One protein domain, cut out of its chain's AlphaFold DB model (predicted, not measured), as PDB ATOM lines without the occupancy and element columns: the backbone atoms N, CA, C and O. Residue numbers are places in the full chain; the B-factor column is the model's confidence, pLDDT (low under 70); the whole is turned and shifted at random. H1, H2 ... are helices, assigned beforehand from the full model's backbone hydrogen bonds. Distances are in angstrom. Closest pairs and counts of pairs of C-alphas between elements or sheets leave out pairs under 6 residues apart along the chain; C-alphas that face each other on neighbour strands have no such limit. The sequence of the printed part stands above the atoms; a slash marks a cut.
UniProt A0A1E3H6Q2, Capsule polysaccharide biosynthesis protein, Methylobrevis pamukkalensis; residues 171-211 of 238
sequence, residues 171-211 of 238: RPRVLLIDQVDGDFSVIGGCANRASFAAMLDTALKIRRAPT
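Overview. This is residues 171 to 211 of the 238 residues of the protein "Capsule polysaccharide biosynthesis protein" of Methylobrevis pamukkalensis (UniProt A0A1E3H6Q2). An extended strand-like arm, residues 171 to 183, runs the length of the domain, the chain turns at the far end through the short helix H1, and the long helix H2 folds back beside the arm. The result is a narrow, two-armed rod with both printed ends at the same end. The printed part has 41 residues, with two named helices, H1 then H2, and no named strand; the class is all helix. It is loose, with a radius of gyration of the C-alphas of 12.5 A, and spans 37 by 15 by 13 A.

Along the chain. Residues 171 to 183 hold no named element and begin at C-alpha 171, (61.999, 59.358, -173.324). H1 is residues 184 to 188, beginning at C-alpha 184, (79.214, 29.198, -174.015). H2 is residues 193 to 208, 23.3 A long, ending at C-alpha 208, (56.399, 51.292, -167.262).

Arrangement. H1 and H2 are apart, joined by a tight link of 4 residues. In both, every O i to N i+4 pair is within hydrogen-bond range.

Size, cuts and confidence. The C-alphas of Phe 184 and Thr 211 are the two farthest apart, 37.4 A; those of Arg 171 and Thr 211 are 11.1 A apart. The printed part has no cut. Its mean pLDDT is 87.1, and residues 207 to 211 are under 70.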
ATOM      1  N   ARG A 171      61.689  60.070-174.574       75.00
ATOM      2  CA  ARG A 171      61.999  59.358-173.324       75.00
ATOM      3  C   ARG A 171      63.470  58.907-173.358       75.00
ATOM      4  O   ARG A 171      64.056  58.909-174.446       75.00
ATOM      5  N   PRO A 172      64.098  58.564-172.219       79.19
ATOM      6  CA  PRO A 172      65.463  58.013-172.178       79.19
ATOM      7  C   PRO A 172      65.639  56.746-173.057       79.19
ATOM      8  O   PRO A 172      64.684  56.339-173.707       79.19
ATOM      9  N   ARG A 173      66.818  56.094-173.134       80.81
ATOM     10  CA  ARG A 173      66.990  54.848-173.927       80.81
ATOM     11  C   ARG A 173      67.622  53.657-173.161       80.81
ATOM     12  O   ARG A 173      68.418  53.895-172.276       80.81
ATOM     13  N   VAL A 174      67.211  52.406-173.434       83.56
ATOM     14  CA  VAL A 174      67.680  51.109-172.906       83.56
ATOM     15  C   VAL A 174      68.008  50.298-174.151       83.56
ATOM     16  O   VAL A 174      67.126  50.070-174.979       83.56
ATOM     17  N   LEU A 175      69.246  49.845-174.251       87.88
ATOM     18  CA  LEU A 175      69.660  48.843-175.218       87.88
ATOM     19  C   LEU A 175      69.584  47.466-174.553       87.88
ATOM     20  O   LEU A 175      70.106  47.300-173.453       87.88
ATOM     21  N   LEU A 176      68.941  46.501-175.208       91.81
ATOM     22  CA  LEU A 176      69.075  45.088-174.856       91.81
ATOM     23  C   LEU A 176      70.045  44.468-175.847       91.81
ATOM     24  O   LEU A 176      69.909  44.675-177.052       91.81
ATOM     25  N   ILE A 177      71.028  43.752-175.319       93.38
ATOM     26  CA  ILE A 177      72.037  43.063-176.113       93.38
ATOM     27  C   ILE A 177      71.609  41.605-176.186       93.38
ATOM     28  O   ILE A 177      71.450  40.956-175.154       93.38
ATOM     29  N   ASP A 178      71.390  41.124-177.402       93.25
ATOM     30  CA  ASP A 178      71.109  39.715-177.650       93.25
ATOM     31  C   ASP A 178      72.414  38.920-177.821       93.25
ATOM     32  O   ASP A 178      73.477  39.497-178.076       93.25
ATOM     33  N   GLN A 179      72.338  37.597-177.694       92.38
ATOM     34  CA  GLN A 179      73.468  36.693-177.914       92.38
ATOM     35  C   GLN A 179      73.096  35.546-178.850       92.38
ATOM     36  O   GLN A 179      71.933  35.215-179.055       92.38
ATOM     37  N   VAL A 180      74.119  34.924-179.434       90.31
ATOM     38  CA  VAL A 180      73.931  33.759-180.302       90.31
ATOM     39  C   VAL A 180      73.456  32.573-179.462       90.31
ATOM     40  O   VAL A 180      73.998  32.302-178.392       90.31
ATOM     41  N   ASP A 181      72.462  31.838-179.960       90.00
ATOM     42  CA  ASP A 181      72.008  30.609-179.310       90.00
ATOM     43  C   ASP A 181      73.161  29.598-179.186       90.00
ATOM     44  O   ASP A 181      73.926  29.375-180.128       90.00
ATOM     45  N   GLY A 182      73.306  29.004-178.002       88.56
ATOM     46  CA  GLY A 182      74.418  28.103-177.691       88.56
ATOM     47  C   GLY A 182      75.761  28.786-177.394       88.56
ATOM     48  O   GLY A 182      76.778  28.093-177.328       88.56
ATOM     49  N   ASP A 183      75.801  30.110-177.197       91.50
ATOM     50  CA  ASP A 183      76.998  30.806-176.707       91.50
ATOM     51  C   ASP A 183      77.424  30.251-175.332       91.50
ATOM     52  O   ASP A 183      76.661  30.241-174.361       91.50
ATOM     53  N   PHE A 184      78.671  29.777-175.242       92.38
ATOM     54  CA  PHE A 184      79.214  29.198-174.015       92.38
ATOM     55  C   PHE A 184      79.335  30.213-172.875       92.38
ATOM     56  O   PHE A 184      79.332  29.790-171.723       92.38
ATOM     57  N   SER A 185      79.395  31.516-173.168       93.62
ATOM     58  CA  SER A 185      79.381  32.567-172.142       93.62
ATOM     59  C   SER A 185      78.033  32.682-171.429       93.62
ATOM     60  O   SER A 185      78.009  33.023-170.253       93.62
ATOM     61  N   VAL A 186      76.918  32.322-172.079       94.88
ATOM     62  CA  VAL A 186      75.593  32.297-171.435       94.88
ATOM     63  C   VAL A 186      75.563  31.208-170.367       94.88
ATOM     64  O   VAL A 186      75.282  31.475-169.204       94.88
ATOM     65  N   ILE A 187      75.914  29.978-170.752       92.62
ATOM     66  CA  ILE A 187      75.922  28.835-169.829       92.62
ATOM     67  C   ILE A 187      77.022  29.005-168.769       92.62
ATOM     68  O   ILE A 187      76.802  28.689-167.601       92.62
ATOM     69  N   GLY A 188      78.200  29.497-169.166       92.81
ATOM     70  CA  GLY A 188      79.322  29.783-168.268       92.81
ATOM     71  C   GLY A 188      79.007  30.885-167.256       92.81
ATOM     72  O   GLY A 188      79.379  30.762-166.095       92.81
ATOM     73  N   GLY A 189      78.236  31.899-167.649       95.12
ATOM     74  CA  GLY A 189      77.739  32.959-166.771       95.12
ATOM     75  C   GLY A 189      76.525  32.564-165.924       95.12
ATOM     76  O   GLY A 189      75.835  33.442-165.413       95.12
ATOM     77  N   CYS A 190      76.226  31.265-165.803       95.81
ATOM     78  CA  CYS A 190      75.077  30.737-165.060       95.81
ATOM     79  C   CYS A 190      73.713  31.267-165.554       95.81
ATOM     80  O   CYS A 190      72.744  31.314-164.796       95.81
ATOM     81  N   ALA A 191      73.626  31.639-166.832       96.25
ATOM     82  CA  ALA A 191      72.412  32.104-167.487       96.25
ATOM     83  C   ALA A 191      71.853  31.052-168.458       96.25
ATOM     84  O   ALA A 191      72.484  30.049-168.796       96.25
ATOM     85  N   ASN A 192      70.619  31.269-168.904       95.19
ATOM     86  CA  ASN A 192      69.939  30.422-169.879       95.19
ATOM     87  C   ASN A 192      68.874  31.226-170.645       95.19
ATOM     88  O   ASN A 192      68.734  32.435-170.467       95.19
ATOM     89  N   ARG A 193      68.080  30.558-171.488       93.38
ATOM     90  CA  ARG A 193      67.003  31.195-172.266       93.38
ATOM     91  C   ARG A 193      66.003  31.982-171.403       93.38
ATOM     92  O   ARG A 193      65.565  33.054-171.814       93.38
ATOM     93  N   ALA A 194      65.668  31.496-170.206       95.94
ATOM     94  CA  ALA A 194      64.776  32.204-169.288       95.94
ATOM     95  C   ALA A 194      65.407  33.501-168.753       95.94
ATOM     96  O   ALA A 194      64.685  34.462-168.499       95.94
ATOM     97  N   SER A 195      66.739  33.584-168.661       96.56
ATOM     98  CA  SER A 195      67.447  34.822-168.304       96.56
ATOM     99  C   SER A 195      67.213  35.938-169.330       96.56
ATOM    100  O   SER A 195      67.023  37.088-168.940       96.56
ATOM    101  N   PHE A 196      67.149  35.620-170.629       95.25
ATOM    102  CA  PHE A 196      66.848  36.604-171.681       95.25
ATOM    103  C   PHE A 196      65.396  37.088-171.616       95.25
ATOM    104  O   PHE A 196      65.139  38.288-171.735       95.25
ATOM    105  N   ALA A 197      64.450  36.179-171.360       94.81
ATOM    106  CA  ALA A 197      63.055  36.547-171.122       94.81
ATOM    107  C   ALA A 197      62.926  37.457-169.888       94.81
ATOM    108  O   ALA A 197      62.328  38.529-169.963       94.81
ATOM    109  N   ALA A 198      63.587  37.098-168.784       95.81
ATOM    110  CA  ALA A 198      63.620  37.909-167.573       95.81
ATOM    111  C   ALA A 198      64.273  39.285-167.803       95.81
ATOM    112  O   ALA A 198      63.798  40.286-167.259       95.81
ATOM    113  N   MET A 199      65.325  39.372-168.626       95.44
ATOM    114  CA  MET A 199      65.951  40.638-169.026       95.44
ATOM    115  C   MET A 199      64.966  41.531-169.792       95.44
ATOM    116  O   MET A 199      64.860  42.724-169.493       95.44
ATOM    117  N   LEU A 200      64.211  40.964-170.738       94.06
ATOM    118  CA  LEU A 200      63.167  41.678-171.475       94.06
ATOM    119  C   LEU A 200      62.051  42.166-170.547       94.06
ATOM    120  O   LEU A 200      61.721  43.354-170.556       94.06
ATOM    121  N   ASP A 201      61.513  41.285-169.709       94.38
ATOM    122  CA  ASP A 201      60.451  41.624-168.760       94.38
ATOM    123  C   ASP A 201      60.895  42.714-167.790       94.38
ATOM    124  O   ASP A 201      60.158  43.670-167.523       94.38
ATOM    125  N   THR A 202      62.132  42.611-167.301       92.25
ATOM    126  CA  THR A 202      62.745  43.630-166.451       92.25
ATOM    127  C   THR A 202      62.808  44.950-167.199       92.25
ATOM    128  O   THR A 202      62.272  45.937-166.705       92.25
ATOM    129  N   ALA A 203      63.345  44.983-168.420       87.62
ATOM    130  CA  ALA A 203      63.418  46.197-169.229       87.62
ATOM    131  C   ALA A 203      62.040  46.828-169.528       87.62
ATOM    132  O   ALA A 203      61.906  48.057-169.570       87.62
ATOM    133  N   LEU A 204      60.993  46.014-169.692       86.81
ATOM    134  CA  LEU A 204      59.622  46.479-169.907       86.81
ATOM    135  C   LEU A 204      58.994  47.065-168.638       86.81
ATOM    136  O   LEU A 204      58.390  48.138-168.707       86.81
ATOM    137  N   LYS A 205      59.169  46.425-167.476       86.00
ATOM    138  CA  LYS A 205      58.773  46.995-166.170       86.00
ATOM    139  C   LYS A 205      59.486  48.314-165.932       86.00
ATOM    140  O   LYS A 205      58.889  49.310-165.531       86.00
ATOM    141  N   ILE A 206      60.762  48.324-166.293       80.56
ATOM    142  CA  ILE A 206      61.631  49.475-166.214       80.56
ATOM    143  C   ILE A 206      61.046  50.661-167.010       80.56
ATOM    144  O   ILE A 206      60.998  51.794-166.528       80.56
ATOM    145  N   ARG A 207      60.520  50.397-168.207       67.00
ATOM    146  CA  ARG A 207      59.846  51.391-169.050       67.00
ATOM    147  C   ARG A 207      58.489  51.864-168.501       67.00
ATOM    148  O   ARG A 207      58.079  52.971-168.841       67.00
ATOM    149  N   ARG A 208      57.772  51.029-167.741       66.62
ATOM    150  CA  ARG A 208      56.399  51.292-167.262       66.62
ATOM    151  C   ARG A 208      56.330  51.982-165.895       66.62
ATOM    152  O   ARG A 208      55.274  52.509-165.564       66.62
ATOM    153  N   ALA A 209      57.409  51.977-165.112       59.94
ATOM    154  CA  ALA A 209      57.424  52.608-163.794       59.94
ATOM    155  C   ALA A 209      57.198  54.138-163.894       59.94
ATOM    156  O   ALA A 209      57.875  54.783-164.704       59.94
ATOM    157  N   PRO A 210      56.286  54.730-163.092       52.47
ATOM    158  CA  PRO A 210      56.187  56.180-162.960       52.47
ATOM    159  C   PRO A 210      57.512  56.732-162.417       52.47
ATOM    160  O   PRO A 210      58.244  56.041-161.711       52.47
ATOM    161  N   THR A 211      57.851  57.951-162.828       50.50
ATOM    162  CA  THR A 211      59.137  58.623-162.592       50.50
ATOM    163  C   THR A 211      59.651  58.442-161.163       50.50
ATOM    164  O   THR A 211      59.140  59.067-160.240       50.50
TER     165      THR A 211